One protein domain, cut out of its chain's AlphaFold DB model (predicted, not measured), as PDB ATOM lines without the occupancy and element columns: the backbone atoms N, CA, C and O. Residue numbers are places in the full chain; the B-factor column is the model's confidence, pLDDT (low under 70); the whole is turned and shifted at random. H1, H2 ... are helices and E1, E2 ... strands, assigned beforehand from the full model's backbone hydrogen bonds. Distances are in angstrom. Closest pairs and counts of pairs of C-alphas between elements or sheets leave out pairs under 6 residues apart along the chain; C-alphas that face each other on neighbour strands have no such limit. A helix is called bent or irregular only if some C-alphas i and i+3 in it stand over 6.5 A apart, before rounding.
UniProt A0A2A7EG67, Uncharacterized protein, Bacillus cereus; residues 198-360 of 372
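What this domain is: This is residues 198 to 360 of the 372 residues of an uncharacterized protein of Bacillus cereus (UniProt A0A2A7EG67). A strongly twisted, curled sheet of five strands has the long helix H5 slanting over its inner strands, with H1 and H2 packed at its edge strand E1 and H3 and H4 gathered near the first half of H5. The loop residues 234 to 242 stick out beyond H3. The printed part has 163 residues with five named helices and five named strands, in the order H1 H2 H3 H4 E1 E2 E3 E4 E5 H5; the sheet runs E1 E2 E3 E4 E5, all antiparallel, and the class is mixed, helices and strands. It is compact, with a radius of gyration of the C-alphas of 16.3 A and spans of 49 by 36 by 35 A.

Where its parts are: H1 is residues 198 to 204, beginning at C-alpha 198 (-42.715, 18.961, 24.228). H2 is 206 to 217, 16.6 A long, and H3 is 220 to 232, 19.3 A. H3 is irregular: C-alphas 221 and 224 are 7.3 A apart. H4 is 250 to 256. E1 is 258 to 264, 18.4 A, with C-alpha 258 at (-46.199, 2.638, 19.318). E2 is 284 to 291, 22.4 A; E3 is 294 to 305, 33.6 A; E4 is 308 to 319, 32.4 A, and bends by 60 degrees at residue 316; E5 is 324 to 326. H5 is 336 to 359, 33.5 A, with a kink of 34 degrees near residue 343, ending at C-alpha 359 (-26.827, 19.201, 23.403).

How they stand to each other: The strands form a meander, each the antiparallel neighbour of the one before, and each successive pair is a hairpin. Within hydrogen-bond range are N 263 and O 286 at 2.8 A for E1 and E2, N 289 and O 296 at 2.8 A for E2 and E3, N 299 and O 314 at 3.0 A for E3 and E4, and N 319 and O 324 at 3.1 A for E4 and E5. The pairing of E4 is staggered: 308 to 317 pair with E3, 317 to 319 with E5. H5 is on the sheet at a height of 8.2 A, over E2, E4 and, only just, E3 with 3 C-alphas; its closest C-alphas to E4 are Ala 343 and Val 313, 5.5 A. H5, the hub, touches H2 with 345 to 349 alone, closest C-alphas Leu 349 and Thr 216, 6.4 A. It touches H3 at a shallow tilt of 19 degrees, opposite ways, with 338 to 345 alone, closest C-alphas Trp 341 and Asp 225, 6.2 A. H4 only just touches H5, with 3 pairs of C-alphas within 8 A, the closest being Pro 250 and Val 342, 7.0 A; H4 only grazes the sheet with 252 to 256. H1 and H2 are on the sheet; their closest C-alphas to E1 are Glu 198 and Gln 264, 5.3 A, and Asn 210 and Phe 259, 6.4 A. H3 is not on the sheet. Every O i to N i+4 pair is within hydrogen-bond range in H1, H2 and H4, against 7 of 9 in H3 and 16 of 20 in H5.

The domain as a whole: The C-alphas of Asn 236 and Pro 277, the two farthest apart, are 50.8 A apart. The printed part has no cut. The links H3 to H4 and E1 to E2 are long, with 17 and 19 residues. The mean pLDDT of the printed part is 74.8, and 54 residues are under 70, among them 234 to 246, 265 to 282 and 319 to 331.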
ATOM      1  N   GLU A 198     -41.622  19.549  25.011       74.94
ATOM      2  CA  GLU A 198     -42.715  18.961  24.228       74.94
ATOM      3  C   GLU A 198     -42.734  19.479  22.799       74.94
ATOM      4  O   GLU A 198     -42.860  18.708  21.847       74.94
ATOM      5  N   PHE A 199     -42.567  20.786  22.649       60.31
ATOM      6  CA  PHE A 199     -42.547  21.421  21.351       60.31
ATOM      7  C   PHE A 199     -41.380  20.894  20.497       60.31
ATOM      8  O   PHE A 199     -41.570  20.514  19.338       60.31
ATOM      9  N   TRP A 200     -40.179  20.823  21.078       70.00
ATOM     10  CA  TRP A 200     -38.993  20.337  20.377       70.00
ATOM     11  C   TRP A 200     -39.161  18.881  19.925       70.00
ATOM     12  O   TRP A 200     -38.917  18.573  18.758       70.00
ATOM     13  N   VAL A 201     -39.666  18.008  20.801       69.25
ATOM     14  CA  VAL A 201     -39.942  16.600  20.471       69.25
ATOM     15  C   VAL A 201     -40.964  16.482  19.343       69.25
ATOM     16  O   VAL A 201     -40.739  15.744  18.385       69.25
ATOM     17  N   LYS A 202     -42.062  17.245  19.410       72.81
ATOM     18  CA  LYS A 202     -43.103  17.231  18.371       72.81
ATOM     19  C   LYS A 202     -42.570  17.673  17.010       72.81
ATOM     20  O   LYS A 202     -42.971  17.096  16.002       72.81
ATOM     21  N   SER A 203     -41.631  18.622  16.968       56.31
ATOM     22  CA  SER A 203     -41.001  19.059  15.711       56.31
ATOM     23  C   SER A 203     -40.104  18.005  15.053       56.31
ATOM     24  O   SER A 203     -39.945  18.021  13.837       56.31
ATOM     25  N   LYS A 204     -39.547  17.057  15.822       67.69
ATOM     26  CA  LYS A 204     -38.790  15.920  15.271       67.69
ATOM     27  C   LYS A 204     -39.689  14.845  14.649       67.69
ATOM     28  O   LYS A 204     -39.208  14.040  13.855       67.69
ATOM     29  N   GLY A 205     -40.977  14.837  14.996       67.88
ATOM     30  CA  GLY A 205     -41.960  13.870  14.512       67.88
ATOM     31  C   GLY A 205     -41.933  12.521  15.242       67.88
ATOM     32  O   GLY A 205     -40.974  12.158  15.928       67.88
ATOM     33  N   LEU A 206     -43.019  11.753  15.086       77.94
ATOM     34  CA  LEU A 206     -43.190  10.451  15.742       77.94
ATOM     35  C   LEU A 206     -42.212   9.390  15.223       77.94
ATOM     36  O   LEU A 206     -41.772   8.544  15.998       77.94
ATOM     37  N   ASP A 207     -41.819   9.447  13.949       76.88
ATOM     38  CA  ASP A 207     -40.853   8.502  13.371       76.88
ATOM     39  C   ASP A 207     -39.478   8.617  14.038       76.88
ATOM     40  O   ASP A 207     -38.828   7.604  14.320       76.88
ATOM     41  N   TRP A 208     -39.052   9.843  14.363       86.44
ATOM     42  CA  TRP A 208     -37.831  10.076  15.131       86.44
ATOM     43  C   TRP A 208     -37.939   9.471  16.531       86.44
ATOM     44  O   TRP A 208     -37.039   8.741  16.948       86.44
ATOM     45  N   LEU A 209     -39.048   9.712  17.234       82.19
ATOM     46  CA  LEU A 209     -39.250   9.215  18.596       82.19
ATOM     47  C   LEU A 209     -39.293   7.674  18.643       82.19
ATOM     48  O   LEU A 209     -38.651   7.066  19.501       82.19
ATOM     49  N   ASN A 210     -39.977   7.037  17.688       82.62
ATOM     50  CA  ASN A 210     -40.019   5.576  17.558       82.62
ATOM     51  C   ASN A 210     -38.640   4.997  17.175       82.62
ATOM     52  O   ASN A 210     -38.202   4.002  17.751       82.62
ATOM     53  N   THR A 211     -37.887   5.658  16.289       83.88
ATOM     54  CA  THR A 211     -36.503   5.260  15.962       83.88
ATOM     55  C   THR A 211     -35.575   5.382  17.177       83.88
ATOM     56  O   THR A 211     -34.711   4.531  17.419       83.88
ATOM     57  N   LEU A 212     -35.741   6.441  17.972       86.62
ATOM     58  CA  LEU A 212     -34.983   6.660  19.198       86.62
ATOM     59  C   LEU A 212     -35.258   5.559  20.226       86.62
ATOM     60  O   LEU A 212     -34.327   5.068  20.876       86.62
ATOM     61  N   TRP A 213     -36.516   5.136  20.338       94.00
ATOM     62  CA  TRP A 213     -36.936   4.025  21.182       94.00
ATOM     63  C   TRP A 213     -36.338   2.692  20.754       94.00
ATOM     64  O   TRP A 213     -35.709   2.015  21.570       94.00
ATOM     65  N   ASP A 214     -36.421   2.364  19.467       89.31
ATOM     66  CA  ASP A 214     -35.830   1.151  18.902       89.31
ATOM     67  C   ASP A 214     -34.335   1.033  19.209       89.31
ATOM     68  O   ASP A 214     -33.826  -0.052  19.511       89.31
ATOM     69  N   ASN A 215     -33.619   2.156  19.147       82.94
ATOM     70  CA  ASN A 215     -32.206   2.221  19.506       82.94
ATOM     71  C   ASN A 215     -31.986   2.111  21.019       82.94
ATOM     72  O   ASN A 215     -31.009   1.506  21.460       82.94
ATOM     73  N   THR A 216     -32.886   2.689  21.814       88.31
ATOM     74  CA  THR A 216     -32.843   2.654  23.280       88.31
ATOM     75  C   THR A 216     -32.954   1.222  23.790       88.31
ATOM     76  O   THR A 216     -32.072   0.762  24.513       88.31
ATOM     77  N   ILE A 217     -33.961   0.467  23.346       91.19
ATOM     78  CA  ILE A 217     -34.210  -0.896  23.841       91.19
ATOM     79  C   ILE A 217     -33.145  -1.915  23.405       91.19
ATOM     80  O   ILE A 217     -33.018  -2.974  24.020       91.19
ATOM     81  N   LYS A 218     -32.374  -1.605  22.352       87.12
ATOM     82  CA  LYS A 218     -31.258  -2.425  21.846       87.12
ATOM     83  C   LYS A 218     -29.916  -2.091  22.506       87.12
ATOM     84  O   LYS A 218     -28.926  -2.768  22.232       87.12
ATOM     85  N   HIS A 219     -29.848  -1.061  23.350       87.00
ATOM     86  CA  HIS A 219     -28.598  -0.668  23.989       87.00
ATOM     87  C   HIS A 219     -28.142  -1.723  25.009       87.00
ATOM     88  O   HIS A 219     -28.893  -2.108  25.903       87.00
ATOM     89  N   SER A 220     -26.863  -2.106  24.948       83.50
ATOM     90  CA  SER A 220     -26.236  -3.115  25.827       83.50
ATOM     91  C   SER A 220     -26.352  -2.848  27.334       83.50
ATOM     92  O   SER A 220     -26.195  -3.764  28.140       83.50
ATOM     93  N   ARG A 221     -26.668  -1.612  27.755       87.81
ATOM     94  CA  ARG A 221     -26.901  -1.295  29.172       87.81
ATOM     95  C   ARG A 221     -28.072  -2.093  29.746       87.81
ATOM     96  O   ARG A 221     -28.064  -2.398  30.932       87.81
ATOM     97  N   PHE A 222     -29.029  -2.467  28.896       88.94
ATOM     98  CA  PHE A 222     -30.240  -3.178  29.286       88.94
ATOM     99  C   PHE A 222     -30.117  -4.700  29.204       88.94
ATOM    100  O   PHE A 222     -31.103  -5.394  29.429       88.94
ATOM    101  N   ASP A 223     -28.935  -5.262  28.923       88.44
ATOM    102  CA  ASP A 223     -28.761  -6.721  28.837       88.44
ATOM    103  C   ASP A 223     -29.179  -7.431  30.138       88.44
ATOM    104  O   ASP A 223     -29.783  -8.509  30.111       88.44
ATOM    105  N   LYS A 224     -28.899  -6.810  31.294       88.31
ATOM    106  CA  LYS A 224     -29.303  -7.326  32.609       88.31
ATOM    107  C   LYS A 224     -30.813  -7.248  32.815       88.31
ATOM    108  O   LYS A 224     -31.391  -8.216  33.301       88.31
ATOM    109  N   ASP A 225     -31.449  -6.143  32.445       88.38
ATOM    110  CA  ASP A 225     -32.893  -5.953  32.629       88.38
ATOM    111  C   ASP A 225     -33.692  -6.829  31.664       88.38
ATOM    112  O   ASP A 225     -34.634  -7.504  32.076       88.38
ATOM    113  N   TRP A 226     -33.220  -6.982  30.424       89.94
ATOM    114  CA  TRP A 226     -33.733  -7.985  29.494       89.94
ATOM    115  C   TRP A 226     -33.623  -9.404  30.038       89.94
ATOM    116  O   TRP A 226     -34.532 -10.207  29.825       89.94
ATOM    117  N   LYS A 227     -32.522  -9.742  30.720       89.38
ATOM    118  CA  LYS A 227     -32.372 -11.052  31.357       89.38
ATOM    119  C   LYS A 227     -33.376 -11.232  32.499       89.38
ATOM    120  O   LYS A 227     -34.068 -12.243  32.499       89.38
ATOM    121  N   LYS A 228     -33.523 -10.249  33.397       86.62
ATOM    122  CA  LYS A 228     -34.523 -10.288  34.486       86.62
ATOM    123  C   LYS A 228     -35.939 -10.483  33.944       86.62
ATOM    124  O   LYS A 228     -36.650 -11.359  34.420       86.62
ATOM    125  N   LEU A 229     -36.321  -9.721  32.915       86.31
ATOM    126  CA  LEU A 229     -37.638  -9.825  32.281       86.31
ATOM    127  C   LEU A 229     -37.864 -11.206  31.648       86.31
ATOM    128  O   LEU A 229     -38.943 -11.774  31.786       86.31
ATOM    129  N   LYS A 230     -36.852 -11.777  30.981       87.25
ATOM    130  CA  LYS A 230     -36.943 -13.124  30.387       87.25
ATOM    131  C   LYS A 230     -37.027 -14.220  31.441       87.25
ATOM    132  O   LYS A 230     -37.797 -15.158  31.270       87.25
ATOM    133  N   ASP A 231     -36.232 -14.106  32.501       82.75
ATOM    134  CA  ASP A 231     -36.238 -15.059  33.609       82.75
ATOM    135  C   ASP A 231     -37.596 -15.020  34.329       82.75
ATOM    136  O   ASP A 231     -38.132 -16.069  34.668       82.75
ATOM    137  N   PHE A 232     -38.193 -13.832  34.463       76.56
ATOM    138  CA  PHE A 232     -39.522 -13.618  35.039       76.56
ATOM    139  C   PHE A 232     -40.668 -14.160  34.175       76.56
ATOM    140  O   PHE A 232     -41.620 -14.732  34.696       76.56
ATOM    141  N   GLU A 233     -40.591 -13.999  32.852       74.69
ATOM    142  CA  GLU A 233     -41.577 -14.560  31.915       74.69
ATOM    143  C   GLU A 233     -41.357 -16.065  31.639       74.69
ATOM    144  O   GLU A 233     -42.126 -16.681  30.894       74.69
ATOM    145  N   SER A 234     -40.318 -16.679  32.222       69.12
ATOM    146  CA  SER A 234     -40.024 -18.101  32.058       69.12
ATOM    147  C   SER A 234     -41.071 -18.965  32.770       69.12
ATOM    148  O   SER A 234     -41.354 -18.743  33.947       69.12
ATOM    149  N   PRO A 235     -41.593 -20.027  32.126       60.84
ATOM    150  CA  PRO A 235     -42.598 -20.911  32.723       60.84
ATOM    151  C   PRO A 235     -42.120 -21.670  33.976       60.84
ATOM    152  O   PRO A 235     -42.936 -22.292  34.646       60.84
ATOM    153  N   ASN A 236     -40.820 -21.626  34.293       58.00
ATOM    154  CA  ASN A 236     -40.221 -22.280  35.462       58.00
ATOM    155  C   ASN A 236     -39.963 -21.319  36.640       58.00
ATOM    156  O   ASN A 236     -39.326 -21.720  37.614       58.00
ATOM    157  N   TYR A 237     -40.378 -20.052  36.544       58.59
ATOM    158  CA  TYR A 237     -40.181 -19.076  37.612       58.59
ATOM    159  C   TYR A 237     -41.266 -19.248  38.687       58.59
ATOM    160  O   TYR A 237     -42.429 -18.907  38.475       58.59
ATOM    161  N   ASP A 238     -40.888 -19.837  39.825       49.41
ATOM    162  CA  ASP A 238     -41.794 -20.138  40.937       49.41
ATOM    163  C   ASP A 238     -42.045 -18.877  41.773       49.41
ATOM    164  O   ASP A 238     -41.186 -18.413  42.530       49.41
ATOM    165  N   PHE A 239     -43.227 -18.291  41.609       51.22
ATOM    166  CA  PHE A 239     -43.700 -17.251  42.505       51.22
ATOM    167  C   PHE A 239     -44.128 -17.899  43.817       51.22
ATOM    168  O   PHE A 239     -45.189 -18.521  43.899       51.22
ATOM    169  N   GLY A 240     -43.334 -17.688  44.868       42.28
ATOM    170  CA  GLY A 240     -43.829 -17.817  46.232       42.28
ATOM    171  C   GLY A 240     -45.190 -17.121  46.340       42.28
ATOM    172  O   GLY A 240     -45.359 -16.007  45.857       42.28
ATOM    173  N   VAL A 241     -46.167 -17.846  46.879       36.19
ATOM    174  CA  VAL A 241     -47.601 -17.530  46.968       36.19
ATOM    175  C   VAL A 241     -47.914 -16.012  46.990       36.19
ATOM    176  O   VAL A 241     -47.766 -15.366  48.023       36.19
ATOM    177  N   GLY A 242     -48.388 -15.486  45.844       42.03
ATOM    178  CA  GLY A 242     -48.822 -14.090  45.587       42.03
ATOM    179  C   GLY A 242     -47.769 -13.264  44.819       42.03
ATOM    180  O   GLY A 242     -46.727 -12.950  45.371       42.03
ATOM    181  N   SER A 243     -47.906 -12.877  43.542       44.84
ATOM    182  CA  SER A 243     -49.090 -12.453  42.777       44.84
ATOM    183  C   SER A 243     -48.891 -12.594  41.252       44.84
ATOM    184  O   SER A 243     -47.876 -12.122  40.736       44.84
ATOM    185  N   PRO A 244     -49.883 -13.081  40.479       55.06
ATOM    186  CA  PRO A 244     -49.986 -12.786  39.051       55.06
ATOM    187  C   PRO A 244     -50.643 -11.403  38.885       55.06
ATOM    188  O   PRO A 244     -51.859 -11.281  38.967       55.06
ATOM    189  N   GLY A 245     -49.835 -10.348  38.737       60.19
ATOM    190  CA  GLY A 245     -50.317  -8.952  38.789       60.19
ATOM    191  C   GLY A 245     -50.111  -8.104  37.529       60.19
ATOM    192  O   GLY A 245     -50.546  -6.962  37.509       60.19
ATOM    193  N   ASN A 246     -49.444  -8.616  36.487       64.25
ATOM    194  CA  ASN A 246     -49.254  -7.866  35.239       64.25
ATOM    195  C   ASN A 246     -50.464  -8.070  34.321       64.25
ATOM    196  O   ASN A 246     -50.793  -9.211  33.990       64.25
ATOM    197  N   LYS A 247     -51.087  -6.981  33.863       75.88
ATOM    198  CA  LYS A 247     -52.153  -7.033  32.847       75.88
ATOM    199  C   LYS A 247     -51.602  -7.187  31.438       75.88
ATOM    200  O   LYS A 247     -52.251  -7.780  30.583       75.88
ATOM    201  N   VAL A 248     -50.393  -6.675  31.217       80.75
ATOM    202  CA  VAL A 248     -49.695  -6.717  29.934       80.75
ATOM    203  C   VAL A 248     -48.379  -7.469  30.088       80.75
ATOM    204  O   VAL A 248     -47.730  -7.387  31.128       80.75
ATOM    205  N   ARG A 249     -47.954  -8.198  29.047       84.50
ATOM    206  CA  ARG A 249     -46.626  -8.829  29.023       84.50
ATOM    207  C   ARG A 249     -45.535  -7.768  28.811       84.50
ATOM    208  O   ARG A 249     -45.480  -7.205  27.715       84.50
ATOM    209  N   PRO A 250     -44.650  -7.525  29.791       87.00
ATOM    210  CA  PRO A 250     -43.637  -6.471  29.720       87.00
ATOM    211  C   PRO A 250     -42.748  -6.536  28.478       87.00
ATOM    212  O   PRO A 250     -42.537  -5.518  27.820       87.00
ATOM    213  N   ILE A 251     -42.253  -7.728  28.116       89.00
ATOM    214  CA  ILE A 251     -41.367  -7.876  26.951       89.00
ATOM    215  C   ILE A 251     -42.097  -7.492  25.663       89.00
ATOM    216  O   ILE A 251     -41.501  -6.879  24.776       89.00
ATOM    217  N   ASN A 252     -43.374  -7.859  25.546       88.94
ATOM    218  CA  ASN A 252     -44.169  -7.529  24.369       88.94
ATOM    219  C   ASN A 252     -44.509  -6.043  24.326       88.94
ATOM    220  O   ASN A 252     -44.395  -5.459  23.252       88.94
ATOM    221  N   PHE A 253     -44.863  -5.448  25.469       90.31
ATOM    222  CA  PHE A 253     -45.118  -4.015  25.572       90.31
ATOM    223  C   PHE A 253     -43.910  -3.220  25.081       90.31
ATOM    224  O   PHE A 253     -44.024  -2.491  24.106       90.31
ATOM    225  N   ILE A 254     -42.723  -3.462  25.647       92.62
ATOM    226  CA  ILE A 254     -41.491  -2.752  25.260       92.62
ATOM    227  C   ILE A 254     -41.218  -2.867  23.750       92.62
ATOM    228  O   ILE A 254     -40.800  -1.902  23.119       92.62
ATOM    229  N   LYS A 255     -41.449  -4.044  23.159       91.56
ATOM    230  CA  LYS A 255     -41.119  -4.317  21.751       91.56
ATOM    231  C   LYS A 255     -42.145  -3.832  20.731       91.56
ATOM    232  O   LYS A 255     -41.807  -3.797  19.553       91.56
ATOM    233  N   LYS A 256     -43.392  -3.601  21.137       92.38
ATOM    234  CA  LYS A 256     -44.506  -3.347  20.207       92.38
ATOM    235  C   LYS A 256     -45.297  -2.087  20.535       92.38
ATOM    236  O   LYS A 256     -46.300  -1.833  19.882       92.38
ATOM    237  N   VAL A 257     -44.915  -1.367  21.583       93.19
ATOM    238  CA  VAL A 257     -45.520  -0.085  21.919       93.19
ATOM    239  C   VAL A 257     -45.241   0.914  20.799       93.19
ATOM    240  O   VAL A 257     -44.102   1.048  20.356       93.19
ATOM    241  N   GLU A 258     -46.286   1.597  20.342       91.75
ATOM    242  CA  GLU A 258     -46.199   2.638  19.318       91.75
ATOM    243  C   GLU A 258     -46.479   3.990  19.960       91.75
ATOM    244  O   GLU A 258     -47.496   4.172  20.631       91.75
ATOM    245  N   PHE A 259     -45.582   4.955  19.787       92.38
ATOM    246  CA  PHE A 259     -45.773   6.274  20.380       92.38
ATOM    247  C   PHE A 259     -46.673   7.147  19.518       92.38
ATOM    248  O   PHE A 259     -46.465   7.257  18.310       92.38
ATOM    249  N   VAL A 260     -47.643   7.796  20.162       88.00
ATOM    250  CA  VAL A 260     -48.665   8.603  19.481       88.00
ATOM    251  C   VAL A 260     -48.589  10.082  19.841       88.00
ATOM    252  O   VAL A 260     -48.928  10.922  19.012       88.00
ATOM    253  N   GLU A 261     -48.122  10.428  21.043       84.31
ATOM    254  CA  GLU A 261     -47.955  11.824  21.452       84.31
ATOM    255  C   GLU A 261     -46.905  11.966  22.566       84.31
ATOM    256  O   GLU A 261     -46.690  11.050  23.358       84.31
ATOM    257  N   PHE A 262     -46.260  13.132  22.628       83.94
ATOM    258  CA  PHE A 262     -45.404  13.562  23.733       83.94
ATOM    259  C   PHE A 262     -46.048  14.767  24.423       83.94
ATOM    260  O   PHE A 262     -46.577  15.645  23.744       83.94
ATOM    261  N   LEU A 263     -45.993  14.814  25.748       79.00
ATOM    262  CA  LEU A 263     -46.631  15.815  26.598       79.00
ATOM    263  C   LEU A 263     -45.613  16.341  27.615       79.00
ATOM    264  O   LEU A 263     -44.815  15.570  28.146       79.00
ATOM    265  N   GLN A 264     -45.652  17.633  27.917       76.88
ATOM    266  CA  GLN A 264     -44.916  18.242  29.021       76.88
ATOM    267  C   GLN A 264     -45.915  18.796  30.039       76.88
ATOM    268  O   GLN A 264     -46.892  19.449  29.676       76.88
ATOM    269  N   TYR A 265     -45.676  18.516  31.318       69.38
ATOM    270  CA  TYR A 265     -46.540  18.947  32.414       69.38
ATOM    271  C   TYR A 265     -45.863  20.030  33.244       69.38
ATOM    272  O   TYR A 265     -44.639  20.043  33.392       69.38
ATOM    273  N   ASP A 266     -46.673  20.903  33.839       55.81
ATOM    274  CA  ASP A 266     -46.186  21.857  34.829       55.81
ATOM    275  C   ASP A 266     -45.632  21.094  36.040       55.81
ATOM    276  O   ASP A 266     -46.246  20.136  36.525       55.81
ATOM    277  N   SER A 267     -44.490  21.531  36.574       51.47
ATOM    278  CA  SER A 267     -43.893  20.945  37.783       51.47
ATOM    279  C   SER A 267     -44.781  21.091  39.030       51.47
ATOM    280  O   SER A 267     -44.533  20.443  40.035       51.47
ATOM    281  N   GLU A 268     -45.832  21.915  38.972       44.00
ATOM    282  CA  GLU A 268     -46.827  22.097  40.041       44.00
ATOM    283  C   GLU A 268     -48.034  21.145  39.926       44.00
ATOM    284  O   GLU A 268     -48.966  21.217  40.729       44.00
ATOM    285  N   SER A 269     -48.053  20.246  38.934       42.00
ATOM    286  CA  SER A 269     -49.172  19.330  38.684       42.00
ATOM    287  C   SER A 269     -49.268  18.209  39.730       42.00
ATOM    288  O   SER A 269     -48.998  17.055  39.441       42.00
ATOM    289  N   GLY A 270     -49.665  18.534  40.965       42.03
ATOM    290  CA  GLY A 270     -50.309  17.645  41.950       42.03
ATOM    291  C   GLY A 270     -49.572  16.387  42.445       42.03
ATOM    292  O   GLY A 270     -50.075  15.747  43.365       42.03
ATOM    293  N   TYR A 271     -48.421  16.033  41.874       43.72
ATOM    294  CA  TYR A 271     -47.645  14.822  42.177       43.72
ATOM    295  C   TYR A 271     -46.239  15.119  42.709       43.72
ATOM    296  O   TYR A 271     -45.541  14.194  43.115       43.72
ATOM    297  N   VAL A 272     -45.831  16.390  42.733       40.34
ATOM    298  CA  VAL A 272     -44.575  16.828  43.350       40.34
ATOM    299  C   VAL A 272     -44.886  17.183  44.799       40.34
ATOM    300  O   VAL A 272     -45.642  18.123  45.066       40.34
ATOM    301  N   CYS A 273     -44.370  16.392  45.742       38.66
ATOM    302  CA  CYS A 273     -44.468  16.730  47.159       38.66
ATOM    303  C   CYS A 273     -43.722  18.049  47.378       38.66
ATOM    304  O   CYS A 273     -42.575  18.148  46.969       38.66
ATOM    305  N   GLU A 274     -44.394  19.050  47.966       41.66
ATOM    306  CA  GLU A 274     -43.893  20.396  48.313       41.66
ATOM    307  C   GLU A 274     -42.434  20.671  47.904       41.66
ATOM    308  O   GLU A 274     -41.507  20.577  48.711       41.66
ATOM    309  N   ALA A 275     -42.233  20.997  46.624       41.88
ATOM    310  CA  ALA A 275     -40.904  21.261  46.103       41.88
ATOM    311  C   ALA A 275     -40.291  22.456  46.863       41.88
ATOM    312  O   ALA A 275     -40.955  23.492  47.014       41.88
ATOM    313  N   PRO A 276     -39.038  22.365  47.344       46.97
ATOM    314  CA  PRO A 276     -38.390  23.480  48.017       46.97
ATOM    315  C   PRO A 276     -38.399  24.746  47.137       46.97
ATOM    316  O   PRO A 276     -38.315  24.634  45.916       46.97
ATOM    317  N   PRO A 277     -38.387  25.970  47.701       45.06
ATOM    318  CA  PRO A 277     -38.459  27.224  46.927       45.06
ATOM    319  C   PRO A 277     -37.359  27.424  45.861       45.06
ATOM    320  O   PRO A 277     -37.433  28.346  45.051       45.06
ATOM    321  N   HIS A 278     -36.316  26.589  45.879       47.84
ATOM    322  CA  HIS A 278     -35.195  26.569  44.938       47.84
ATOM    323  C   HIS A 278     -35.304  25.482  43.850       47.84
ATOM    324  O   HIS A 278     -34.429  25.411  42.991       47.84
ATOM    325  N   ALA A 279     -36.373  24.680  43.836       48.72
ATOM    326  CA  ALA A 279     -36.629  23.591  42.890       48.72
ATOM    327  C   ALA A 279     -37.059  24.072  41.487       48.72
ATOM    328  O   ALA A 279     -37.983  23.538  40.873       48.72
ATOM    329  N   LYS A 280     -36.402  25.108  40.953       51.12
ATOM    330  CA  LYS A 280     -36.604  25.529  39.562       51.12
ATOM    331  C   LYS A 280     -35.938  24.512  38.628       51.12
ATOM    332  O   LYS A 280     -34.749  24.242  38.767       51.12
ATOM    333  N   GLY A 281     -36.685  24.004  37.648       57.56
ATOM    334  CA  GLY A 281     -36.147  23.151  36.579       57.56
ATOM    335  C   GLY A 281     -36.345  21.641  36.749       57.56
ATOM    336  O   GLY A 281     -35.705  20.886  36.017       57.56
ATOM    337  N   LEU A 282     -37.216  21.198  37.666       69.75
ATOM    338  CA  LEU A 282     -37.677  19.808  37.697       69.75
ATOM    339  C   LEU A 282     -38.484  19.476  36.439       69.75
ATOM    340  O   LEU A 282     -39.212  20.310  35.897       69.75
ATOM    341  N   ARG A 283     -38.323  18.242  35.972       79.38
ATOM    342  CA  ARG A 283     -38.922  17.742  34.738       79.38
ATOM    343  C   ARG A 283     -40.172  16.922  35.028       79.38
ATOM    344  O   ARG A 283     -40.215  16.195  36.015       79.38
ATOM    345  N   SER A 284     -41.172  17.045  34.161       79.44
ATOM    346  CA  SER A 284     -42.378  16.220  34.173       79.44
ATOM    347  C   SER A 284     -42.887  16.080  32.740       79.44
ATOM    348  O   SER A 284     -43.271  17.067  32.109       79.44
ATOM    349  N   GLU A 285     -42.840  14.867  32.198       85.56
ATOM    350  CA  GLU A 285     -43.119  14.583  30.791       85.56
ATOM    351  C   GLU A 285     -43.903  13.278  30.618       85.56
ATOM    352  O   GLU A 285     -43.704  12.306  31.340       85.56
ATOM    353  N   GLY A 286     -44.784  13.220  29.624       87.31
ATOM    354  CA  GLY A 286     -45.565  12.037  29.284       87.31
ATOM    355  C   GLY A 286     -45.344  11.597  27.845       87.31
ATOM    356  O   GLY A 286     -45.280  12.424  26.942       87.31
ATOM    357  N   ILE A 287     -45.297  10.288  27.613       91.94
ATOM    358  CA  ILE A 287     -45.456   9.702  26.280       91.94
ATOM    359  C   ILE A 287     -46.777   8.946  26.269       91.94
ATOM    360  O   ILE A 287     -46.964   8.006  27.042       91.94
ATOM    361  N   VAL A 288     -47.693   9.357  25.396       90.19
ATOM    362  CA  VAL A 288     -48.899   8.586  25.095       90.19
ATOM    363  C   VAL A 288     -48.521   7.533  24.069       90.19
ATOM    364  O   VAL A 288     -47.867   7.830  23.063       90.19
ATOM    365  N   ALA A 289     -48.932   6.298  24.321       92.19
ATOM    366  CA  ALA A 289     -48.559   5.169  23.500       92.19
ATOM    367  C   ALA A 289     -49.712   4.193  23.286       92.19
ATOM    368  O   ALA A 289     -50.533   3.979  24.173       92.19
ATOM    369  N   GLN A 290     -49.749   3.573  22.115       92.75
ATOM    370  CA  GLN A 290     -50.716   2.553  21.756       92.75
ATOM    371  C   GLN A 290     -50.096   1.159  21.883       92.75
ATOM    372  O   GLN A 290     -48.980   0.911  21.425       92.75
ATOM    373  N   TYR A 291     -50.829   0.233  22.502       91.88
ATOM    374  CA  TYR A 291     -50.454  -1.176  22.573       91.88
ATOM    375  C   TYR A 291     -51.706  -2.059  22.599       91.88
ATOM    376  O   TYR A 291     -52.597  -1.860  23.419       91.88
ATOM    377  N   GLU A 292     -51.780  -3.036  21.688       87.81
ATOM    378  CA  GLU A 292     -52.918  -3.970  21.556       87.81
ATOM    379  C   GLU A 292     -54.298  -3.281  21.468       87.81
ATOM    380  O   GLU A 292     -55.307  -3.816  21.913       87.81
ATOM    381  N   GLY A 293     -54.348  -2.102  20.838       84.75
ATOM    382  CA  GLY A 293     -55.580  -1.328  20.641       84.75
ATOM    383  C   GLY A 293     -55.936  -0.386  21.794       84.75
ATOM    384  O   GLY A 293     -56.794   0.472  21.608       84.75
ATOM    385  N   GLU A 294     -55.237  -0.479  22.923       87.06
ATOM    386  CA  GLU A 294     -55.421   0.377  24.096       87.06
ATOM    387  C   GLU A 294     -54.405   1.527  24.114       87.06
ATOM    388  O   GLU A 294     -53.293   1.398  23.589       87.06
ATOM    389  N   LEU A 295     -54.783   2.649  24.734       88.00
ATOM    390  CA  LEU A 295     -53.900   3.797  24.939       88.00
ATOM    391  C   LEU A 295     -53.384   3.843  26.375       88.00
ATOM    392  O   LEU A 295     -54.140   3.878  27.348       88.00
ATOM    393  N   TYR A 296     -52.070   3.919  26.479       88.44
ATOM    394  CA  TYR A 296     -51.317   4.029  27.711       88.44
ATOM    395  C   TYR A 296     -50.615   5.375  27.773       88.44
ATOM    396  O   TYR A 296     -50.365   6.027  26.760       88.44
ATOM    397  N   VAL A 297     -50.253   5.763  28.986       86.44
ATOM    398  CA  VAL A 297     -49.344   6.869  29.246       86.44
ATOM    399  C   VAL A 297     -48.157   6.359  30.052       86.44
ATOM    400  O   VAL A 297     -48.323   5.648  31.045       86.44
ATOM    401  N   ILE A 298     -46.960   6.719  29.600       91.12
ATOM    402  CA  ILE A 298     -45.722   6.576  30.353       91.12
ATOM    403  C   ILE A 298     -45.365   7.963  30.870       91.12
ATOM    404  O   ILE A 298     -45.016   8.838  30.077       91.12
ATOM    405  N   HIS A 299     -45.492   8.178  32.175       87.38
ATOM    406  CA  HIS A 299     -45.239   9.472  32.805       87.38
ATOM    407  C   HIS A 299     -43.906   9.428  33.539       87.38
ATOM    408  O   HIS A 299     -43.696   8.570  34.386       87.38
ATOM    409  N   PHE A 300     -43.008  10.339  33.183       89.31
ATOM    410  CA  PHE A 300     -41.740  10.585  33.845       89.31
ATOM    411  C   PHE A 300     -41.829  11.872  34.660       89.31
ATOM    412  O   PHE A 300     -42.387  12.864  34.189       89.31
ATOM    413  N   TRP A 301     -41.231  11.885  35.848       83.56
ATOM    414  CA  TRP A 301     -41.016  13.119  36.598       83.56
ATOM    415  C   TRP A 301     -39.764  13.053  37.468       83.56
ATOM    416  O   TRP A 301     -39.224  11.980  37.750       83.56
ATOM    417  N   GLN A 302     -39.306  14.227  37.889       79.88
ATOM    418  CA  GLN A 302     -38.215  14.399  38.838       79.88
ATOM    419  C   GLN A 302     -38.737  14.973  40.152       79.88
ATOM    420  O   GLN A 302     -39.559  15.889  40.139       79.88
ATOM    421  N   ASP A 303     -38.228  14.460  41.270       76.81
ATOM    422  CA  ASP A 303     -38.537  14.968  42.610       76.81
ATOM    423  C   ASP A 303     -37.285  14.971  43.501       76.81
ATOM    424  O   ASP A 303     -36.290  14.310  43.191       76.81
ATOM    425  N   TYR A 304     -37.325  15.718  44.604       74.81
ATOM    426  CA  TYR A 304     -36.262  15.748  45.604       74.81
ATOM    427  C   TYR A 304     -36.457  14.656  46.655       74.81
ATOM    428  O   TYR A 304     -37.469  14.612  47.350       74.81
ATOM    429  N   MET A 305     -35.431  13.829  46.835       72.81
ATOM    430  CA  MET A 305     -35.334  12.849  47.915       72.81
ATOM    431  C   MET A 305     -34.022  13.100  48.657       72.81
ATOM    432  O   MET A 305     -32.955  12.937  48.074       72.81
ATOM    433  N   ASP A 306     -34.099  13.530  49.919       67.88
ATOM    434  CA  ASP A 306     -32.930  13.772  50.781       67.88
ATOM    435  C   ASP A 306     -31.823  14.626  50.117       67.88
ATOM    436  O   ASP A 306     -30.649  14.271  50.130       67.88
ATOM    437  N   GLU A 307     -32.209  15.771  49.535       68.88
ATOM    438  CA  GLU A 307     -31.339  16.722  48.801       68.88
ATOM    439  C   GLU A 307     -30.840  16.253  47.415       68.88
ATOM    440  O   GLU A 307     -30.204  17.034  46.702       68.88
ATOM    441  N   GLU A 308     -31.189  15.045  46.969       74.12
ATOM    442  CA  GLU A 308     -30.869  14.535  45.630       74.12
ATOM    443  C   GLU A 308     -32.083  14.574  44.690       74.12
ATOM    444  O   GLU A 308     -33.220  14.337  45.097       74.12
ATOM    445  N   ILE A 309     -31.845  14.850  43.401       77.94
ATOM    446  CA  ILE A 309     -32.882  14.738  42.366       77.94
ATOM    447  C   ILE A 309     -33.016  13.264  41.987       77.94
ATOM    448  O   ILE A 309     -32.085  12.667  41.445       77.94
ATOM    449  N   SER A 310     -34.192  12.704  42.243       82.19
ATOM    450  CA  SER A 310     -34.578  11.350  41.857       82.19
ATOM    451  C   SER A 310     -35.489  11.370  40.633       82.19
ATOM    452  O   SER A 310     -36.261  12.306  40.432       82.19
ATOM    453  N   GLU A 311     -35.391  10.329  39.808       86.94
ATOM    454  CA  GLU A 311     -36.166  10.164  38.578       86.94
ATOM    455  C   GLU A 311     -37.169   9.027  38.746       86.94
ATOM    456  O   GLU A 311     -36.819   7.938  39.204       86.94
ATOM    457  N   PHE A 312     -38.408   9.268  38.338       85.56
ATOM    458  CA  PHE A 312     -39.499   8.320  38.497       85.56
ATOM    459  C   PHE A 312     -40.232   8.128  37.178       85.56
ATOM    460  O   PHE A 312     -40.347   9.055  36.378       85.56
ATOM    461  N   VAL A 313     -40.738   6.912  36.964       89.19
ATOM    462  CA  VAL A 313     -41.637   6.591  35.854       89.19
ATOM    463  C   VAL A 313     -42.822   5.788  36.367       89.19
ATOM    464  O   VAL A 313     -42.652   4.821  37.110       89.19
ATOM    465  N   SER A 314     -44.014   6.162  35.916       85.12
ATOM    466  CA  SER A 314     -45.262   5.445  36.149       85.12
ATOM    467  C   SER A 314     -45.946   5.098  34.828       85.12
ATOM    468  O   SER A 314     -45.713   5.713  33.782       85.12
ATOM    469  N   PHE A 315     -46.791   4.070  34.880       85.44
ATOM    470  CA  PHE A 315     -47.534   3.564  33.732       85.44
ATOM    471  C   PHE A 315     -49.019   3.553  34.073       85.44
ATOM    472  O   PHE A 315     -49.412   2.982  35.087       85.44
ATOM    473  N   GLY A 316     -49.847   4.134  33.212       82.69
ATOM    474  CA  GLY A 316     -51.297   4.158  33.402       82.69
ATOM    475  C   GLY A 316     -52.052   4.076  32.083       82.69
ATOM    476  O   GLY A 316     -51.457   4.146  31.005       82.69
ATOM    477  N   HIS A 317     -53.376   3.948  32.159       83.12
ATOM    478  CA  HIS A 317     -54.223   4.131  30.983       83.12
ATOM    479  C   HIS A 317     -54.420   5.614  30.688       83.12
ATOM    480  O   HIS A 317     -54.543   6.449  31.593       83.12
ATOM    481  N   TYR A 318     -54.496   5.925  29.400       77.44
ATOM    482  CA  TYR A 318     -54.764   7.271  28.934       77.44
ATOM    483  C   TYR A 318     -56.267   7.479  28.735       77.44
ATOM    484  O   TYR A 318     -56.887   6.851  27.876       77.44
ATOM    485  N   ASN A 319     -56.876   8.376  29.516       69.44
ATOM    486  CA  ASN A 319     -58.269   8.751  29.303       69.44
ATOM    487  C   ASN A 319     -58.357   9.842  28.227       69.44
ATOM    488  O   ASN A 319     -58.096  11.012  28.506       69.44
ATOM    489  N   LEU A 320     -58.775   9.456  27.019       61.72
ATOM    490  CA  LEU A 320     -58.954  10.364  25.879       61.72
ATOM    491  C   LEU A 320     -59.942  11.510  26.149       61.72
ATOM    492  O   LEU A 320     -59.728  12.621  25.675       61.72
ATOM    493  N   GLU A 321     -61.026  11.256  26.887       53.28
ATOM    494  CA  GLU A 321     -62.103  12.233  27.102       53.28
ATOM    495  C   GLU A 321     -61.718  13.309  28.116       53.28
ATOM    496  O   GLU A 321     -62.037  14.485  27.947       53.28
ATOM    497  N   LYS A 322     -61.038  12.896  29.188       50.25
ATOM    498  CA  LYS A 322     -60.604  13.789  30.266       50.25
ATOM    499  C   LYS A 322     -59.205  14.341  30.034       50.25
ATOM    500  O   LYS A 322     -58.832  15.302  30.697       50.25
ATOM    501  N   ASN A 323     -58.447  13.760  29.102       51.19
ATOM    502  CA  ASN A 323     -57.034  14.062  28.885       51.19
ATOM    503  C   ASN A 323     -56.226  13.921  30.193       51.19
ATOM    504  O   ASN A 323     -55.342  14.724  30.484       51.19
ATOM    505  N   THR A 324     -56.596  12.929  31.012       54.31
ATOM    506  CA  THR A 324     -56.025  12.667  32.340       54.31
ATOM    507  C   THR A 324     -55.539  11.231  32.460       54.31
ATOM    508  O   THR A 324     -56.064  10.318  31.817       54.31
ATOM    509  N   PHE A 325     -54.585  11.027  33.360       66.69
ATOM    510  CA  PHE A 325     -54.074   9.711  33.733       66.69
ATOM    511  C   PHE A 325     -55.035   9.024  34.691       66.69
ATOM    512  O   PHE A 325     -55.611   9.665  35.574       66.69
ATOM    513  N   ILE A 326     -55.190   7.717  34.530       59.94
ATOM    514  CA  ILE A 326     -55.827   6.880  35.541       59.94
ATOM    515  C   ILE A 326     -54.734   5.970  36.103       59.94
ATOM    516  O   ILE A 326     -54.319   5.019  35.443       59.94
ATOM    517  N   PHE A 327     -54.260   6.319  37.302       61.00
ATOM    518  CA  PHE A 327     -53.383   5.503  38.145       61.00
ATOM    519  C   PHE A 327     -54.235   4.843  39.232       61.00
ATOM    520  O   PHE A 327     -54.118   5.150  40.415       61.00
ATOM    521  N   ASP A 328     -55.194   4.021  38.822       56.31
ATOM    522  CA  ASP A 328     -55.904   3.165  39.769       56.31
ATOM    523  C   ASP A 328     -55.139   1.842  39.837       56.31
ATOM    524  O   ASP A 328     -54.755   1.327  38.785       56.31
ATOM    525  N   GLY A 329     -54.905   1.274  41.023       52.62
ATOM    526  CA  GLY A 329     -54.131   0.025  41.165       52.62
ATOM    527  C   GLY A 329     -54.707  -1.138  40.340       52.62
ATOM    528  O   GLY A 329     -53.984  -2.025  39.892       52.62
ATOM    529  N   ASP A 330     -56.005  -1.063  40.033       58.53
ATOM    530  CA  ASP A 330     -56.725  -1.965  39.138       58.53
ATOM    531  C   ASP A 330     -56.589  -1.606  37.650       58.53
ATOM    532  O   ASP A 330     -57.269  -2.203  36.826       58.53
ATOM    533  N   THR A 331     -55.766  -0.642  37.247       63.66
ATOM    534  CA  THR A 331     -55.612  -0.170  35.855       63.66
ATOM    535  C   THR A 331     -54.165  -0.130  35.375       63.66
ATOM    536  O   THR A 331     -53.946  -0.018  34.171       63.66
ATOM    537  N   GLU A 332     -53.190  -0.306  36.267       72.31
ATOM    538  CA  GLU A 332     -51.772  -0.343  35.907       72.31
ATOM    539  C   GLU A 332     -51.434  -1.576  35.040       72.31
ATOM    540  O   GLU A 332     -51.910  -2.688  35.306       72.31
ATOM    541  N   PRO A 333     -50.607  -1.421  33.987       76.12
ATOM    542  CA  PRO A 333     -50.250  -2.530  33.103       76.12
ATOM    543  C   PRO A 333     -49.287  -3.533  33.757       76.12
ATOM    544  O   PRO A 333     -49.259  -4.707  33.365       76.12
ATOM    545  N   PHE A 334     -48.522  -3.091  34.758       79.81
ATOM    546  CA  PHE A 334     -47.478  -3.859  35.431       79.81
ATOM    547  C   PHE A 334     -47.650  -3.808  36.948       79.81
ATOM    548  O   PHE A 334     -48.001  -2.780  37.505       79.81
ATOM    549  N   ASN A 335     -47.311  -4.899  37.625       76.06
ATOM    550  CA  ASN A 335     -47.089  -4.914  39.061       76.06
ATOM    551  C   ASN A 335     -45.810  -4.139  39.418       76.06
ATOM    552  O   ASN A 335     -44.912  -3.980  38.588       76.06
ATOM    553  N   PHE A 336     -45.693  -3.741  40.684       73.62
ATOM    554  CA  PHE A 336     -44.591  -2.920  41.192       73.62
ATOM    555  C   PHE A 336     -43.188  -3.433  40.815       73.62
ATOM    556  O   PHE A 336     -42.349  -2.676  40.325       73.62
ATOM    557  N   THR A 337     -42.922  -4.733  40.995       73.12
ATOM    558  CA  THR A 337     -41.605  -5.321  40.697       73.12
ATOM    559  C   THR A 337     -41.256  -5.192  39.220       73.12
ATOM    560  O   THR A 337     -40.150  -4.777  38.879       73.12
ATOM    561  N   THR A 338     -42.199  -5.511  38.336       76.25
ATOM    562  CA  THR A 338     -41.953  -5.483  36.893       76.25
ATOM    563  C   THR A 338     -41.947  -4.057  36.354       76.25
ATOM    564  O   THR A 338     -41.128  -3.744  35.493       76.25
ATOM    565  N   ALA A 339     -42.788  -3.180  36.911       80.94
ATOM    566  CA  ALA A 339     -42.805  -1.754  36.605       80.94
ATOM    567  C   ALA A 339     -41.419  -1.131  36.805       80.94
ATOM    568  O   ALA A 339     -40.955  -0.421  35.919       80.94
ATOM    569  N   SER A 340     -40.710  -1.479  37.890       82.12
ATOM    570  CA  SER A 340     -39.352  -0.971  38.145       82.12
ATOM    571  C   SER A 340     -38.346  -1.347  37.047       82.12
ATOM    572  O   SER A 340     -37.516  -0.532  36.661       82.12
ATOM    573  N   TRP A 341     -38.434  -2.555  36.481       86.56
ATOM    574  CA  TRP A 341     -37.521  -2.986  35.416       86.56
ATOM    575  C   TRP A 341     -37.879  -2.382  34.060       86.56
ATOM    576  O   TRP A 341     -36.988  -2.106  33.262       86.56
ATOM    577  N   VAL A 342     -39.171  -2.183  33.789       90.00
ATOM    578  CA  VAL A 342     -39.636  -1.510  32.568       90.00
ATOM    579  C   VAL A 342     -39.316  -0.011  32.628       90.00
ATOM    580  O   VAL A 342     -38.907   0.561  31.617       90.00
ATOM    581  N   ALA A 343     -39.436   0.614  33.803       91.12
ATOM    582  CA  ALA A 343     -39.162   2.032  34.039       91.12
ATOM    583  C   ALA A 343     -37.760   2.446  33.578       91.12
ATOM    584  O   ALA A 343     -37.627   3.467  32.912       91.12
ATOM    585  N   GLU A 344     -36.735   1.625  33.826       90.75
ATOM    586  CA  GLU A 344     -35.343   1.899  33.425       90.75
ATOM    587  C   GLU A 344     -35.180   2.209  31.927       90.75
ATOM    588  O   GLU A 344     -34.391   3.077  31.538       90.75
ATOM    589  N   PHE A 345     -35.942   1.526  31.065       93.75
ATOM    590  CA  PHE A 345     -35.914   1.773  29.623       93.75
ATOM    591  C   PHE A 345     -36.449   3.166  29.288       93.75
ATOM    592  O   PHE A 345     -35.855   3.892  28.489       93.75
ATOM    593  N   PHE A 346     -37.562   3.543  29.914       95.19
ATOM    594  CA  PHE A 346     -38.237   4.809  29.656       95.19
ATOM    595  C   PHE A 346     -37.527   5.991  30.319       95.19
ATOM    596  O   PHE A 346     -37.363   7.012  29.662       95.19
ATOM    597  N   ILE A 347     -37.000   5.839  31.539       92.38
ATOM    598  CA  ILE A 347     -36.111   6.828  32.175       92.38
ATOM    599  C   ILE A 347     -34.968   7.175  31.218       92.38
ATOM    600  O   ILE A 347     -34.699   8.345  30.937       92.38
ATOM    601  N   HIS A 348     -34.323   6.157  30.641       89.62
ATOM    602  CA  HIS A 348     -33.251   6.403  29.690       89.62
ATOM    603  C   HIS A 348     -33.730   7.084  28.406       89.62
ATOM    604  O   HIS A 348     -33.028   7.971  27.921       89.62
ATOM    605  N   LEU A 349     -34.894   6.700  27.869       94.44
ATOM    606  CA  LEU A 349     -35.488   7.354  26.703       94.44
ATOM    607  C   LEU A 349     -35.724   8.848  26.973       94.44
ATOM    608  O   LEU A 349     -35.226   9.675  26.214       94.44
ATOM    609  N   PHE A 350     -36.408   9.199  28.066       93.25
ATOM    610  CA  PHE A 350     -36.663  10.593  28.447       93.25
ATOM    611  C   PHE A 350     -35.365  11.376  28.640       93.25
ATOM    612  O   PHE A 350     -35.224  12.486  28.128       93.25
ATOM    613  N   ASN A 351     -34.373  10.788  29.309       85.75
ATOM    614  CA  ASN A 351     -33.070  11.422  29.485       85.75
ATOM    615  C   ASN A 351     -32.321  11.597  28.168       85.75
ATOM    616  O   ASN A 351     -31.651  12.606  27.971       85.75
ATOM    617  N   ARG A 352     -32.433  10.645  27.242       82.62
ATOM    618  CA  ARG A 352     -31.832  10.756  25.915       82.62
ATOM    619  C   ARG A 352     -32.493  11.859  25.096       82.62
ATOM    620  O   ARG A 352     -31.772  12.680  24.544       82.62
ATOM    621  N   ILE A 353     -33.824  11.920  25.089       86.56
ATOM    622  CA  ILE A 353     -34.605  13.003  24.471       86.56
ATOM    623  C   ILE A 353     -34.133  14.356  25.010       86.56
ATOM    624  O   ILE A 353     -33.761  15.242  24.246       86.56
ATOM    625  N   TYR A 354     -34.083  14.493  26.334       84.25
ATOM    626  CA  TYR A 354     -33.691  15.737  26.980       84.25
ATOM    627  C   TYR A 354     -32.219  16.100  26.752       84.25
ATOM    628  O   TYR A 354     -31.883  17.271  26.581       84.25
ATOM    629  N   ASN A 355     -31.327  15.111  26.706       73.00
ATOM    630  CA  ASN A 355     -29.920  15.328  26.388       73.00
ATOM    631  C   ASN A 355     -29.722  15.730  24.926       73.00
ATOM    632  O   ASN A 355     -28.897  16.596  24.661       73.00
ATOM    633  N   GLU A 356     -30.448  15.134  23.978       74.12
ATOM    634  CA  GLU A 356     -30.412  15.562  22.575       74.12
ATOM    635  C   GLU A 356     -30.972  16.981  22.425       74.12
ATOM    636  O   GLU A 356     -30.367  17.792  21.730       74.12
ATOM    637  N   TYR A 357     -32.030  17.321  23.166       74.00
ATOM    638  CA  TYR A 357     -32.546  18.688  23.262       74.00
ATOM    639  C   TYR A 357     -31.497  19.675  23.807       74.00
ATOM    640  O   TYR A 357     -31.234  20.707  23.193       74.00
ATOM    641  N   LYS A 358     -30.840  19.347  24.929       66.00
ATOM    642  CA  LYS A 358     -29.819  20.200  25.568       66.00
ATOM    643  C   LYS A 358     -28.538  20.350  24.756       66.00
ATOM    644  O   LYS A 358     -27.936  21.421  24.763       66.00
ATOM    645  N   ASN A 359     -28.094  19.265  24.127       57.31
ATOM    646  CA  ASN A 359     -26.827  19.201  23.403       57.31
ATOM    647  C   ASN A 359     -26.973  19.552  21.924       57.31
ATOM    648  O   ASN A 359     -25.964  19.594  21.216       57.31
ATOM    649  N   GLN A 360     -28.194  19.804  21.440       56.97
ATOM    650  CA  GLN A 360     -28.366  20.367  20.113       56.97
ATOM    651  C   GLN A 360     -27.619  21.710  20.085       56.97
ATOM    652  O   GLN A 360     -27.883  22.573  20.929       56.97
TER     653      GLN A 360